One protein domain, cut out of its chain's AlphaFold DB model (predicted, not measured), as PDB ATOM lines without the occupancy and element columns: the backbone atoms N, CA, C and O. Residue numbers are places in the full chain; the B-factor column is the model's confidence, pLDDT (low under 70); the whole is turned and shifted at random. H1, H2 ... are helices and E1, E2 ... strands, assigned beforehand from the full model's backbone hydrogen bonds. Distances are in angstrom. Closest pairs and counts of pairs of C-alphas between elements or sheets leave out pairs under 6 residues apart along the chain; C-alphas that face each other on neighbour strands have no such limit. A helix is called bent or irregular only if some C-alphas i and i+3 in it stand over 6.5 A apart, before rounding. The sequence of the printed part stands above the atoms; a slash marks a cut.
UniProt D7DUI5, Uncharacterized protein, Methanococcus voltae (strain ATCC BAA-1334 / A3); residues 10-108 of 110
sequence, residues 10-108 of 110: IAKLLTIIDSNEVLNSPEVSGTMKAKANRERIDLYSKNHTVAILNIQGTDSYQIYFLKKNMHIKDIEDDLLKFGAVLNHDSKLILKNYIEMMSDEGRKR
ATOM      1  N   ILE A  10     -18.308 -23.015 -23.870       94.12
ATOM      2  CA  ILE A  10     -18.970 -22.915 -25.169       94.12
ATOM      3  C   ILE A  10     -19.931 -21.734 -25.127       94.12
ATOM      4  O   ILE A  10     -20.860 -21.710 -24.325       94.12
ATOM      5  N   ALA A  11     -19.728 -20.753 -25.997       95.81
ATOM      6  CA  ALA A  11     -20.671 -19.671 -26.217       95.81
ATOM      7  C   ALA A  11     -21.692 -20.088 -27.282       95.81
ATOM      8  O   ALA A  11     -21.328 -20.454 -28.406       95.81
ATOM      9  N   LYS A  12     -22.977 -20.022 -26.929       96.69
ATOM     10  CA  LYS A  12     -24.103 -20.321 -27.814       96.69
ATOM     11  C   LYS A  12     -24.904 -19.051 -28.080       96.69
ATOM     12  O   LYS A  12     -25.300 -18.357 -27.147       96.69
ATOM     13  N   LEU A  13     -25.169 -18.771 -29.349       97.12
ATOM     14  CA  LEU A  13     -26.105 -17.751 -29.793       97.12
ATOM     15  C   LEU A  13     -27.510 -18.122 -29.319       97.12
ATOM     16  O   LEU A  13     -28.013 -19.207 -29.612       97.12
ATOM     17  N   LEU A  14     -28.128 -17.203 -28.590       94.81
ATOM     18  CA  LEU A  14     -29.522 -17.306 -28.190       94.81
ATOM     19  C   LEU A  14     -30.428 -16.687 -29.245       94.81
ATOM     20  O   LEU A  14     -31.393 -17.312 -29.669       94.81
ATOM     21  N   THR A  15     -30.112 -15.461 -29.662       95.50
ATOM     22  CA  THR A  15     -30.913 -14.727 -30.641       95.50
ATOM     23  C   THR A  15     -30.127 -13.578 -31.275       95.50
ATOM     24  O   THR A  15     -29.107 -13.132 -30.737       95.50
ATOM     25  N   ILE A  16     -30.635 -13.100 -32.410       96.12
ATOM     26  CA  ILE A  16     -30.270 -11.833 -33.047       96.12
ATOM     27  C   ILE A  16     -31.549 -10.999 -33.093       96.12
ATOM     28  O   ILE A  16     -32.549 -11.453 -33.648       96.12
ATOM     29  N   ILE A  17     -31.539  -9.820 -32.478       95.19
ATOM     30  CA  ILE A  17     -32.750  -9.023 -32.245       95.19
ATOM     31  C   ILE A  17     -32.426  -7.526 -32.196       95.19
ATOM     32  O   ILE A  17     -31.257  -7.142 -32.108       95.19
ATOM     33  N   ASP A  18     -33.443  -6.669 -32.245       93.31
ATOM     34  CA  ASP A  18     -33.279  -5.226 -32.097       93.31
ATOM     35  C   ASP A  18     -33.005  -4.803 -30.648       93.31
ATOM     36  O   ASP A  18     -33.602  -5.298 -29.688       93.31
ATOM     37  N   SER A  19     -32.134  -3.806 -30.482       91.94
ATOM     38  CA  SER A  19     -31.698  -3.287 -29.181       91.94
ATOM     39  C   SER A  19     -32.850  -2.812 -28.298       91.94
ATOM     40  O   SER A  19     -32.764  -2.923 -27.077       91.94
ATOM     41  N   ASN A  20     -33.936  -2.306 -28.888       90.50
ATOM     42  CA  ASN A  20     -35.108  -1.854 -28.133       90.50
ATOM     43  C   ASN A  20     -35.842  -3.012 -27.460       90.50
ATOM     44  O   ASN A  20     -36.308  -2.863 -26.335       90.50
ATOM     45  N   GLU A  21     -35.912  -4.174 -28.112       89.62
ATOM     46  CA  GLU A  21     -36.506  -5.362 -27.501       89.62
ATOM     47  C   GLU A  21     -35.639  -5.862 -26.340       89.62
ATOM     48  O   GLU A  21     -36.152  -6.206 -25.276       89.62
ATOM     49  N   VAL A  22     -34.311  -5.793 -26.487       90.31
ATOM     50  CA  VAL A  22     -33.361  -6.161 -25.424       90.31
ATOM     51  C   VAL A  22     -33.440  -5.220 -24.223       90.31
ATOM     52  O   VAL A  22     -33.326  -5.678 -23.088       90.31
ATOM     53  N   LEU A  23     -33.670  -3.917 -24.432       89.62
ATOM     54  CA  LEU A  23     -33.858  -2.956 -23.333       89.62
ATOM     55  C   LEU A  23     -35.047  -3.302 -22.438       89.62
ATOM     56  O   LEU A  23     -35.004  -3.002 -21.246       89.62
ATOM     57  N   ASN A  24     -36.069  -3.939 -23.006       88.12
ATOM     58  CA  ASN A  24     -37.264  -4.354 -22.284       88.12
ATOM     59  C   ASN A  24     -37.080  -5.691 -21.547       88.12
ATOM     60  O   ASN A  24     -37.942  -6.062 -20.756       88.12
ATOM     61  N   SER A  25     -35.965  -6.401 -21.768       87.81
ATOM     62  CA  SER A  25     -35.652  -7.657 -21.082       87.81
ATOM     63  C   SER A  25     -34.775  -7.415 -19.839       87.81
ATOM     64  O   SER A  25     -33.617  -6.994 -19.966       87.81
ATOM     65  N   PRO A  26     -35.273  -7.687 -18.615       84.75
ATOM     66  CA  PRO A  26     -34.518  -7.450 -17.380       84.75
ATOM     67  C   PRO A  26     -33.206  -8.241 -17.301       84.75
ATOM     68  O   PRO A  26     -32.227  -7.736 -16.760       84.75
ATOM     69  N   GLU A  27     -33.171  -9.445 -17.876       85.38
ATOM     70  CA  GLU A  27     -32.047 -10.386 -17.766       85.38
ATOM     71  C   GLU A  27     -30.800  -9.922 -18.531       85.38
ATOM     72  O   GLU A  27     -29.672 -10.178 -18.116       85.38
ATOM     73  N   VAL A  28     -30.987  -9.206 -19.644       90.69
ATOM     74  CA  VAL A  28     -29.901  -8.855 -20.578       90.69
ATOM     75  C   VAL A  28     -29.733  -7.349 -20.791       90.69
ATOM     76  O   VAL A  28     -28.675  -6.905 -21.246       90.69
ATOM     77  N   SER A  29     -30.721  -6.530 -20.410       92.00
ATOM     78  CA  SER A  29     -30.665  -5.070 -20.579       92.00
ATOM     79  C   SER A  29     -29.495  -4.422 -19.829       92.00
ATOM     80  O   SER A  29     -28.873  -3.493 -20.350       92.00
ATOM     81  N   GLY A  30     -29.151  -4.920 -18.635       91.75
ATOM     82  CA  GLY A  30     -27.999  -4.448 -17.858       91.75
ATOM     83  C   GLY A  30     -26.677  -4.661 -18.600       91.75
ATOM     84  O   GLY A  30     -25.903  -3.718 -18.785       91.75
ATOM     85  N   THR A  31     -26.467  -5.875 -19.115       92.19
ATOM     86  CA  THR A  31     -25.310  -6.234 -19.949       92.19
ATOM     87  C   THR A  31     -25.228  -5.355 -21.192       92.19
ATOM     88  O   THR A  31     -24.147  -4.878 -21.548       92.19
ATOM     89  N   MET A  32     -26.368  -5.067 -21.829       93.75
ATOM     90  CA  MET A  32     -26.389  -4.250 -23.041       93.75
ATOM     91  C   MET A  32     -25.978  -2.810 -22.753       93.75
ATOM     92  O   MET A  32     -25.151  -2.257 -23.476       93.75
ATOM     93  N   LYS A  33     -26.504  -2.213 -21.678       94.00
ATOM     94  CA  LYS A  33     -26.141  -0.854 -21.249       94.00
ATOM     95  C   LYS A  33     -24.651  -0.753 -20.927       94.00
ATOM     96  O   LYS A  33     -23.993   0.189 -21.369       94.00
ATOM     97  N   ALA A  34     -24.099  -1.743 -20.224       92.62
ATOM     98  CA  ALA A  34     -22.672  -1.793 -19.914       92.62
ATOM     99  C   ALA A  34     -21.808  -1.882 -21.184       92.62
ATOM    100  O   ALA A  34     -20.844  -1.127 -21.341       92.62
ATOM    101  N   LYS A  35     -22.176  -2.763 -22.123       92.94
ATOM    102  CA  LYS A  35     -21.478  -2.926 -23.405       92.94
ATOM    103  C   LYS A  35     -21.581  -1.676 -24.279       92.94
ATOM    104  O   LYS A  35     -20.569  -1.239 -24.818       92.94
ATOM    105  N   ALA A  36     -22.761  -1.067 -24.371       93.31
ATOM    106  CA  ALA A  36     -22.978   0.160 -25.128       93.31
ATOM    107  C   ALA A  36     -22.135   1.317 -24.591       93.31
ATOM    108  O   ALA A  36     -21.471   1.998 -25.366       93.31
ATOM    109  N   ASN A  37     -22.086   1.488 -23.266       94.00
ATOM    110  CA  ASN A  37     -21.246   2.503 -22.635       94.00
ATOM    111  C   ASN A  37     -19.757   2.270 -22.954       94.00
ATOM    112  O   ASN A  37     -19.048   3.187 -23.367       94.00
ATOM    113  N   ARG A  38     -19.296   1.013 -22.857       92.44
ATOM    114  CA  ARG A  38     -17.917   0.632 -23.205       92.44
ATOM    115  C   ARG A  38     -17.575   0.918 -24.671       92.44
ATOM    116  O   ARG A  38     -16.462   1.346 -24.957       92.44
ATOM    117  N   GLU A  39     -18.507   0.678 -25.588       90.75
ATOM    118  CA  GLU A  39     -18.318   0.892 -27.029       90.75
ATOM    119  C   GLU A  39     -18.717   2.295 -27.512       90.75
ATOM    120  O   GLU A  39     -18.633   2.567 -28.710       90.75
ATOM    121  N   ARG A  40     -19.126   3.191 -26.601       93.12
ATOM    122  CA  ARG A  40     -19.648   4.535 -26.915       93.12
ATOM    123  C   ARG A  40     -20.794   4.500 -27.935       93.12
ATOM    124  O   ARG A  40     -20.854   5.316 -28.853       93.12
ATOM    125  N   ILE A  41     -21.692   3.531 -27.781       91.12
ATOM    126  CA  ILE A  41     -22.889   3.376 -28.608       91.12
ATOM    127  C   ILE A  41     -24.050   4.098 -27.934       91.12
ATOM    128  O   ILE A  41     -24.402   3.807 -26.793       91.12
ATOM    129  N   ASP A  42     -24.669   5.014 -28.671       90.31
ATOM    130  CA  ASP A  42     -25.919   5.645 -28.265       90.31
ATOM    131  C   ASP A  42     -27.094   4.702 -28.566       90.31
ATOM    132  O   ASP A  42     -27.477   4.515 -29.725       90.31
ATOM    133  N   LEU A  43     -27.649   4.112 -27.504       87.31
ATOM    134  CA  LEU A  43     -28.765   3.162 -27.551       87.31
ATOM    135  C   LEU A  43     -30.105   3.785 -27.959       87.31
ATOM    136  O   LEU A  43     -31.005   3.041 -28.332       87.31
ATOM    137  N   TYR A  44     -30.255   5.107 -27.872       82.56
ATOM    138  CA  TYR A  44     -31.535   5.796 -28.067       82.56
ATOM    139  C   TYR A  44     -31.626   6.509 -29.417       82.56
ATOM    140  O   TYR A  44     -32.720   6.798 -29.893       82.56
ATOM    141  N   SER A  45     -30.485   6.779 -30.054       79.81
ATOM    142  CA  SER A  45     -30.438   7.466 -31.353       79.81
ATOM    143  C   SER A  45     -30.917   6.628 -32.546       79.81
ATOM    144  O   SER A  45     -31.307   7.189 -33.570       79.81
ATOM    145  N   LYS A  46     -30.827   5.296 -32.468       79.94
ATOM    146  CA  LYS A  46     -31.121   4.366 -33.573       79.94
ATOM    147  C   LYS A  46     -31.342   2.955 -33.041       79.94
ATOM    148  O   LYS A  46     -30.737   2.575 -32.043       79.94
ATOM    149  N   ASN A  47     -32.150   2.174 -33.757       85.12
ATOM    150  CA  ASN A  47     -32.269   0.742 -33.505       85.12
ATOM    151  C   ASN A  47     -30.981   0.057 -33.960       85.12
ATOM    152  O   ASN A  47     -30.562   0.207 -35.110       85.12
ATOM    153  N   HIS A  48     -30.353  -0.675 -33.047       91.94
ATOM    154  CA  HIS A  48     -29.173  -1.472 -33.350       91.94
ATOM    155  C   HIS A  48     -29.557  -2.940 -33.353       91.94
ATOM    156  O   HIS A  48     -30.180  -3.414 -32.408       91.94
ATOM    157  N   THR A  49     -29.115  -3.680 -34.360       94.56
ATOM    158  CA  THR A  49     -29.196  -5.136 -34.318       94.56
ATOM    159  C   THR A  49     -28.120  -5.674 -33.381       94.56
ATOM    160  O   THR A  49     -26.940  -5.327 -33.498       94.56
ATOM    161  N   VAL A  50     -28.514  -6.540 -32.453       95.50
ATOM    162  CA  VAL A  50     -27.612  -7.142 -31.475       95.50
ATOM    163  C   VAL A  50     -27.695  -8.662 -31.501       95.50
ATOM    164  O   VAL A  50     -28.771  -9.239 -31.622       95.50
ATOM    165  N   ALA A  51     -26.545  -9.315 -31.355       97.00
ATOM    166  CA  ALA A  51     -26.454 -10.743 -31.083       97.00
ATOM    167  C   ALA A  51     -26.274 -10.975 -29.581       97.00
ATOM    168  O   ALA A  51     -25.402 -10.360 -28.959       97.00
ATOM    169  N   ILE A  52     -27.068 -11.885 -29.018       96.44
ATOM    170  CA  ILE A  52     -26.986 -12.290 -27.612       96.44
ATOM    171  C   ILE A  52     -26.444 -13.711 -27.548       96.44
ATOM    172  O   ILE A  52     -27.039 -14.638 -28.100       96.44
ATOM    173  N   LEU A  53     -25.326 -13.891 -26.853       96.12
ATOM    174  CA  LEU A  53     -24.721 -15.191 -26.603       96.12
ATOM    175  C   LEU A  53     -24.791 -15.504 -25.113       96.12
ATOM    176  O   LEU A  53     -24.559 -14.629 -24.284       96.12
ATOM    177  N   ASN A  54     -25.050 -16.760 -24.774       94.69
ATOM    178  CA  ASN A  54     -24.853 -17.281 -23.427       94.69
ATOM    179  C   ASN A  54     -23.605 -18.166 -23.398       94.69
ATOM    180  O   ASN A  54     -23.380 -18.968 -24.307       94.69
ATOM    181  N   ILE A  55     -22.797 -18.012 -22.351       92.94
ATOM    182  CA  ILE A  55     -21.693 -18.923 -22.065       92.94
ATOM    183  C   ILE A  55     -22.283 -20.125 -21.322       92.94
ATOM    184  O   ILE A  55     -22.712 -20.006 -20.175       92.94
ATOM    185  N   GLN A  56     -22.328 -21.278 -21.988       90.88
ATOM    186  CA  GLN A  56     -22.970 -22.483 -21.474       90.88
ATOM    187  C   GLN A  56     -22.397 -22.903 -20.120       90.88
ATOM    188  O   GLN A  56     -21.184 -22.890 -19.908       90.88
ATOM    189  N   GLY A  57     -23.291 -23.318 -19.220       84.69
ATOM    190  CA  GLY A  57     -22.938 -23.663 -17.842       84.69
ATOM    191  C   GLY A  57     -22.744 -22.447 -16.933       84.69
ATOM    192  O   GLY A  57     -22.259 -22.607 -15.818       84.69
ATOM    193  N   THR A  58     -23.111 -21.247 -17.396       86.62
ATOM    194  CA  THR A  58     -23.058 -20.006 -16.617       86.62
ATOM    195  C   THR A  58     -24.296 -19.144 -16.870       86.62
ATOM    196  O   THR A  58     -24.916 -19.233 -17.933       86.62
ATOM    197  N   ASP A  59     -24.564 -18.215 -15.953       85.62
ATOM    198  CA  ASP A  59     -25.562 -17.147 -16.128       85.62
ATOM    199  C   ASP A  59     -24.965 -15.910 -16.835       85.62
ATOM    200  O   ASP A  59     -25.464 -14.791 -16.719       85.62
ATOM    201  N   SER A  60     -23.841 -16.081 -17.545       88.00
ATOM    202  CA  SER A  60     -23.145 -14.987 -18.225       88.00
ATOM    203  C   SER A  60     -23.618 -14.834 -19.665       88.00
ATOM    204  O   SER A  60     -23.477 -15.738 -20.494       88.00
ATOM    205  N   TYR A  61     -24.106 -13.635 -19.975       92.38
ATOM    206  CA  TYR A  61     -24.505 -13.229 -21.319       92.38
ATOM    207  C   TYR A  61     -23.470 -12.279 -21.921       92.38
ATOM    208  O   TYR A  61     -22.958 -11.393 -21.240       92.38
ATOM    209  N   GLN A  62     -23.193 -12.438 -23.212       94.25
ATOM    210  CA  GLN A  62     -22.377 -11.526 -24.006       94.25
ATOM    211  C   GLN A  62     -23.229 -10.919 -25.113       94.25
ATOM    212  O   GLN A  62     -23.987 -11.620 -25.782       94.25
ATOM    213  N   ILE A  63     -23.105  -9.605 -25.296       95.19
ATOM    214  CA  ILE A  63     -23.876  -8.852 -26.286       95.19
ATOM    215  C   ILE A  63     -22.923  -8.241 -27.299       95.19
ATOM    216  O   ILE A  63     -21.938  -7.604 -26.925       95.19
ATOM    217  N   TYR A  64     -23.242  -8.407 -28.577       95.75
ATOM    218  CA  TYR A  64     -22.474  -7.845 -29.681       95.75
ATOM    219  C   TYR A  64     -23.380  -6.994 -30.561       95.75
ATOM    220  O   TYR A  64     -24.360  -7.487 -31.111       95.75
ATOM    221  N   PHE A  65     -23.034  -5.716 -30.704       94.56
ATOM    222  CA  PHE A  65     -23.690  -4.814 -31.645       94.56
ATOM    223  C   PHE A  65     -23.189  -5.119 -33.050       94.56
ATOM    224  O   PHE A  65     -22.018  -4.878 -33.358       94.56
ATOM    225  N   LEU A  66     -24.070  -5.657 -33.888       93.62
ATOM    226  CA  LEU A  66     -23.720  -6.086 -35.230       93.62
ATOM    227  C   LEU A  66     -23.603  -4.869 -36.158       93.62
ATOM    228  O   LEU A  66     -24.492  -4.021 -36.221       93.62
ATOM    229  N   LYS A  67     -22.470  -4.755 -36.861       89.88
ATOM    230  CA  LYS A  67     -22.121  -3.613 -37.727       89.88
ATOM    231  C   LYS A  67     -21.744  -4.124 -39.120       89.88
ATOM    232  O   LYS A  67     -21.176  -5.203 -39.239       89.88
ATOM    233  N   LYS A  68     -21.974  -3.323 -40.169       85.88
ATOM    234  CA  LYS A  68     -21.717  -3.700 -41.582       85.88
ATOM    235  C   LYS A  68     -20.290  -4.174 -41.898       85.88
ATOM    236  O   LYS A  68     -20.113  -4.943 -42.836       85.88
ATOM    237  N   ASN A  69     -19.299  -3.720 -41.129       86.06
ATOM    238  CA  ASN A  69     -17.879  -4.048 -41.318       86.06
ATOM    239  C   ASN A  69     -17.340  -4.971 -40.214       86.06
ATOM    240  O   ASN A  69     -16.134  -5.041 -40.003       86.06
ATOM    241  N   MET A  70     -18.230  -5.595 -39.443       91.25
ATOM    242  CA  MET A  70     -17.838  -6.550 -38.417       91.25
ATOM    243  C   MET A  70     -17.393  -7.855 -39.076       91.25
ATOM    244  O   MET A  70     -17.968  -8.267 -40.080       91.25
ATOM    245  N   HIS A  71     -16.412  -8.533 -38.496       93.56
ATOM    246  CA  HIS A  71     -16.034  -9.885 -38.878       93.56
ATOM    247  C   HIS A  71     -16.368 -10.862 -37.756       93.56
ATOM    248  O   HIS A  71     -16.267 -10.541 -36.575       93.56
ATOM    249  N   ILE A  72     -16.698 -12.106 -38.115       94.31
ATOM    250  CA  ILE A  72     -16.939 -13.166 -37.122       94.31
ATOM    251  C   ILE A  72     -15.758 -13.327 -36.152       94.31
ATOM    252  O   ILE A  72     -15.955 -13.585 -34.967       94.31
ATOM    253  N   LYS A  73     -14.538 -13.081 -36.640       94.31
ATOM    254  CA  LYS A  73     -13.312 -13.132 -35.849       94.31
ATOM    255  C   LYS A  73     -13.296 -12.110 -34.705       94.31
ATOM    256  O   LYS A  73     -12.760 -12.420 -33.652       94.31
ATOM    257  N   ASP A  74     -13.942 -10.952 -34.857       94.00
ATOM    258  CA  ASP A  74     -14.033  -9.952 -33.784       94.00
ATOM    259  C   ASP A  74     -14.807 -10.499 -32.573       94.00
ATOM    260  O   ASP A  74     -14.477 -10.201 -31.426       94.00
ATOM    261  N   ILE A  75     -15.829 -11.327 -32.829       94.69
ATOM    262  CA  ILE A  75     -16.608 -12.017 -31.790       94.69
ATOM    263  C   ILE A  75     -15.766 -13.137 -31.173       94.69
ATOM    264  O   ILE A  75     -15.695 -13.247 -29.952       94.69
ATOM    265  N   GLU A  76     -15.108 -13.951 -32.004       94.69
ATOM    266  CA  GLU A  76     -14.260 -15.057 -31.539       94.69
ATOM    267  C   GLU A  76     -13.105 -14.558 -30.652       94.69
ATOM    268  O   GLU A  76     -12.911 -15.076 -29.554       94.69
ATOM    269  N   ASP A  77     -12.396 -13.509 -31.073       94.62
ATOM    270  CA  ASP A  77     -11.266 -12.932 -30.336       94.62
ATOM    271  C   ASP A  77     -11.706 -12.290 -29.007       94.62
ATOM    272  O   ASP A  77     -10.952 -12.286 -28.030       94.62
ATOM    273  N   ASP A  78     -12.927 -11.749 -28.931       92.81
ATOM    274  CA  ASP A  78     -13.477 -11.229 -27.677       92.81
ATOM    275  C   ASP A  78     -13.898 -12.356 -26.724       92.81
ATOM    276  O   ASP A  78     -13.581 -12.285 -25.537       92.81
ATOM    277  N   LEU A  79     -14.525 -13.424 -27.231       93.06
ATOM    278  CA  LEU A  79     -14.899 -14.608 -26.444       93.06
ATOM    279  C   LEU A  79     -13.687 -15.313 -25.825       93.06
ATOM    280  O   LEU A  79     -13.752 -15.755 -24.674       93.06
ATOM    281  N   LEU A  80     -12.555 -15.344 -26.534       92.06
ATOM    282  CA  LEU A  80     -11.309 -15.916 -26.019       92.06
ATOM    283  C   LEU A  80     -10.821 -15.221 -24.739       92.06
ATOM    284  O   LEU A  80     -10.225 -15.874 -23.883       92.06
ATOM    285  N   LYS A  81     -11.126 -13.929 -24.545       90.06
ATOM    286  CA  LYS A  81     -10.793 -13.196 -23.306       90.06
ATOM    287  C   LYS A  81     -11.553 -13.727 -22.090       90.06
ATOM    288  O   LYS A  81     -11.105 -13.535 -20.965       90.06
ATOM    289  N   PHE A  82     -12.677 -14.403 -22.321       86.94
ATOM    290  CA  PHE A  82     -13.489 -15.066 -21.304       86.94
ATOM    291  C   PHE A  82     -13.194 -16.572 -21.206       86.94
ATOM    292  O   PHE A  82     -13.898 -17.288 -20.499       86.94
ATOM    293  N   GLY A  83     -12.184 -17.075 -21.928       90.00
ATOM    294  CA  GLY A  83     -11.922 -18.512 -22.028       90.00
ATOM    295  C   GLY A  83     -13.051 -19.278 -22.725       90.00
ATOM    296  O   GLY A  83     -13.238 -20.466 -22.458       90.00
ATOM    297  N   ALA A  84     -13.822 -18.599 -23.581       92.00
ATOM    298  CA  ALA A  84     -14.954 -19.169 -24.296       92.00
ATOM    299  C   ALA A  84     -14.679 -19.280 -25.802       92.00
ATOM    300  O   ALA A  84     -13.938 -18.488 -26.383       92.00
ATOM    301  N   VAL A  85     -15.312 -20.259 -26.445       94.31
ATOM    302  CA  VAL A  85     -15.309 -20.456 -27.897       94.31
ATOM    303  C   VAL A  85     -16.732 -20.552 -28.415       94.31
ATOM    304  O   VAL A  85     -17.612 -21.123 -27.775       94.31
ATOM    305  N   LEU A  86     -16.961 -19.996 -29.596       94.62
ATOM    306  CA  LEU A  86     -18.259 -20.045 -30.246       94.62
ATOM    307  C   LEU A  86     -18.562 -21.474 -30.719       94.62
ATOM    308  O   LEU A  86     -17.712 -22.111 -31.349       94.62
ATOM    309  N   ASN A  87     -19.765 -21.988 -30.452       93.88
ATOM    310  CA  ASN A  87     -20.157 -23.283 -31.012       93.88
ATOM    311  C   ASN A  87     -20.333 -23.191 -32.543       93.88
ATOM    312  O   ASN A  87     -20.616 -22.121 -33.090       93.88
ATOM    313  N   HIS A  88     -20.188 -24.328 -33.230       93.81
ATOM    314  CA  HIS A  88     -20.196 -24.387 -34.696       93.81
ATOM    315  C   HIS A  88     -21.460 -23.774 -35.319       93.81
ATOM    316  O   HIS A  88     -21.356 -22.941 -36.218       93.81
ATOM    317  N   ASP A  89     -22.640 -24.113 -34.798       95.44
ATOM    318  CA  ASP A  89     -23.908 -23.624 -35.351       95.44
ATOM    319  C   ASP A  89     -24.058 -22.110 -35.177       95.44
ATOM    320  O   ASP A  89     -24.401 -21.403 -36.124       95.44
ATOM    321  N   SER A  90     -23.725 -21.584 -33.993       96.25
ATOM    322  CA  SER A  90     -23.753 -20.138 -33.743       96.25
ATOM    323  C   SER A  90     -22.775 -19.399 -34.640       96.25
ATOM    324  O   SER A  90     -23.090 -18.313 -35.124       96.25
ATOM    325  N   LYS A  91     -21.603 -19.994 -34.899       96.00
ATOM    326  CA  LYS A  91     -20.618 -19.449 -35.835       96.00
ATOM    327  C   LYS A  91     -21.180 -19.343 -37.242       96.00
ATOM    328  O   LYS A  91     -21.026 -18.293 -37.857       96.00
ATOM    329  N   LEU A  92     -21.826 -20.394 -37.743       96.31
ATOM    330  CA  LEU A  92     -22.430 -20.381 -39.075       96.31
ATOM    331  C   LEU A  92     -23.549 -19.340 -39.180       96.31
ATOM    332  O   LEU A  92     -23.554 -18.559 -40.127       96.31
ATOM    333  N   ILE A  93     -24.443 -19.277 -38.189       96.38
ATOM    334  CA  ILE A  93     -25.547 -18.305 -38.172       96.38
ATOM    335  C   ILE A  93     -25.004 -16.871 -38.164       96.38
ATOM    336  O   ILE A  93     -25.391 -16.064 -39.008       96.38
ATOM    337  N   LEU A  94     -24.079 -16.557 -37.250       96.19
ATOM    338  CA  LEU A  94     -23.505 -15.215 -37.142       96.19
ATOM    339  C   LEU A  94     -22.708 -14.831 -38.385       96.19
ATOM    340  O   LEU A  94     -22.840 -13.708 -38.864       96.19
ATOM    341  N   LYS A  95     -21.908 -15.755 -38.926       95.12
ATOM    342  CA  LYS A  95     -21.138 -15.516 -40.148       95.12
ATOM    343  C   LYS A  95     -22.061 -15.181 -41.321       95.12
ATOM    344  O   LYS A  95     -21.860 -14.147 -41.950       95.12
ATOM    345  N   ASN A  96     -23.089 -15.995 -41.558       94.19
ATOM    346  CA  ASN A  96     -24.044 -15.764 -42.641       94.19
ATOM    347  C   ASN A  96     -24.776 -14.427 -42.468       94.19
ATOM    348  O   ASN A  96     -24.908 -13.667 -43.423       94.19
ATOM    349  N   TYR A  97     -25.212 -14.105 -41.246       94.44
ATOM    350  CA  TYR A  97     -25.897 -12.844 -40.963       94.44
ATOM    351  C   TYR A  97     -25.000 -11.625 -41.238       94.44
ATOM    352  O   TYR A  97     -25.425 -10.663 -41.877       94.44
ATOM    353  N   ILE A  98     -23.738 -11.681 -40.797       93.25
ATOM    354  CA  ILE A  98     -22.730 -10.642 -41.050       93.25
ATOM    355  C   ILE A  98     -22.490 -10.457 -42.552       93.25
ATOM    356  O   ILE A  98     -22.539  -9.328 -43.036       93.25
ATOM    357  N   GLU A  99     -22.297 -11.549 -43.293       91.25
ATOM    358  CA  GLU A  99     -22.076 -11.508 -44.743       91.25
ATOM    359  C   GLU A  99     -23.275 -10.901 -45.492       91.25
ATOM    360  O   GLU A  99     -23.088 -10.045 -46.357       91.25
ATOM    361  N   MET A 100     -24.509 -11.248 -45.105       89.25
ATOM    362  CA  MET A 100     -25.722 -10.667 -45.695       89.25
ATOM    363  C   MET A 100     -25.806  -9.146 -45.491       89.25
ATOM    364  O   MET A 100     -26.119  -8.417 -46.433       89.25
ATOM    365  N   MET A 101     -25.469  -8.643 -44.298       86.44
ATOM    366  CA  MET A 101     -25.445  -7.195 -44.034       86.44
ATOM    367  C   MET A 101     -24.394  -6.452 -44.868       86.44
ATOM    368  O   MET A 101     -24.599  -5.284 -45.222       86.44
ATOM    369  N   SER A 102     -23.263  -7.098 -45.159       78.38
ATOM    370  CA  SER A 102     -22.210  -6.530 -46.005       78.38
ATOM    371  C   SER A 102     -22.616  -6.519 -47.487       78.38
ATOM    372  O   SER A 102     -22.399  -5.517 -48.173       78.38
ATOM    373  N   ASP A 103     -23.274  -7.574 -47.977       68.50
ATOM    374  CA  ASP A 103     -23.713  -7.692 -49.376       68.50
ATOM    375  C   ASP A 103     -24.881  -6.761 -49.739       68.50
ATOM    376  O   ASP A 103     -24.935  -6.235 -50.855       68.50
ATOM    377  N   GLU A 104     -25.790  -6.476 -48.803       58.91
ATOM    378  CA  GLU A 104     -26.832  -5.457 -48.999       58.91
ATOM    379  C   GLU A 104     -26.265  -4.041 -49.191       58.91
ATOM    380  O   GLU A 104     -26.916  -3.185 -49.797       58.91
ATOM    381  N   GLY A 105     -25.041  -3.783 -48.714       51.94
ATOM    382  CA  GLY A 105     -24.297  -2.567 -49.042       51.94
ATOM    383  C   GLY A 105     -23.844  -2.537 -50.503       51.94
ATOM    384  O   GLY A 105     -23.919  -1.498 -51.144       51.94
ATOM    385  N   ARG A 106     -23.456  -3.690 -51.057       49.16
ATOM    386  CA  ARG A 106     -22.846  -3.811 -52.389       49.16
ATOM    387  C   ARG A 106     -23.844  -3.711 -53.547       49.16
ATOM    388  O   ARG A 106     -23.451  -3.400 -54.666       49.16
ATOM    389  N   LYS A 107     -25.132  -3.976 -53.300       49.16
ATOM    390  CA  LYS A 107     -26.196  -3.904 -54.322       49.16
ATOM    391  C   LYS A 107     -26.772  -2.500 -54.553       49.16
ATOM    392  O   LYS A 107     -27.513  -2.339 -55.512       49.16
ATOM    393  N   ARG A 108     -26.469  -1.507 -53.705       47.97
ATOM    394  CA  ARG A 108     -26.986  -0.128 -53.855       47.97
ATOM    395  C   ARG A 108     -26.072   0.810 -54.649       47.97
ATOM    396  O   ARG A 108     -26.511   1.903 -54.977       47.97
TER     397      ARG A 108
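What this domain is: This is residues 10 to 108 of the 110 residues of an uncharacterized protein of Methanococcus voltae (strain ATCC BAA-1334 / A3) (UniProt D7DUI5). A curled, strongly twisted four-stranded sheet forms the middle layer, with H1 and H2 on one face and H4 on the opposite face, while H3 packs on the edge strand E4 and touches H4. The long last helix, H4, is near the sheet with residues 88 to 97 and reaches beyond it. The printed part has 99 residues, with named elements in the order E1 H1 H2 E2 E3 H3 E4 H4; the mixed sheet runs E3 E2 E1 E4. The class is mixed, helices and strands; the whole is compact, radius of gyration of the C-alphas 13.3 A, spans 43 by 32 by 20 A.

Where its parts are: E1, residues 10 to 18, starts at C-alpha 10 (-18.970, -22.915, -25.169) and is 23.8 A long. H1 is residues 19 to 23, H2 26 to 39 at 20.6 A, E2 49 to 55 at 19.9 A, E3 61 to 65, H3 72 to 80 and E4 84 to 86. H4, residues 88 to 106, is 27.3 A long and ends at C-alpha 106 (-22.846, -3.811, -52.389). H2 is irregular: C-alphas 27 and 30 are 7.2 A apart.

How they stand to each other: E2 is antiparallel to E1, with N 14 and O 52 2.8 A apart, and forms a hairpin with E3, with N 53 and O 62 2.8 A apart. E4 is parallel to E1, with N 11 and O 85 2.8 A apart. E3, H3 and E4 make a split strand-helix-strand unit, two strands running the same way with E2 and E1 between them; its crossover is right-handed. H2, at a height of 8.0 A over the sheet, has its closest C-alphas to E3 at Met 32 and Ile 63, 6.2 A. H1 and H2 touch only at the corner, H2 with residues 28 to 32 alone; C-alphas 23 and 29 are closest, 4.7 A. H4 touches H3 with residues 91 to 98 alone, at a steep tilt of 39 degrees, opposite ways; C-alphas 72 and 95 are closest, 5.7 A. In H1 and H3 every O i to N i+4 pair is within hydrogen-bond range, in H2 8 of 10, in H4 13 of 15.

The domain as a whole: The C-alphas farthest apart, of Gly 57 and Arg 108, are 43.2 A apart. The printed part has no cut and no long link. Mean pLDDT of the printed part is 89.6; residues 103 to 108 are under 70.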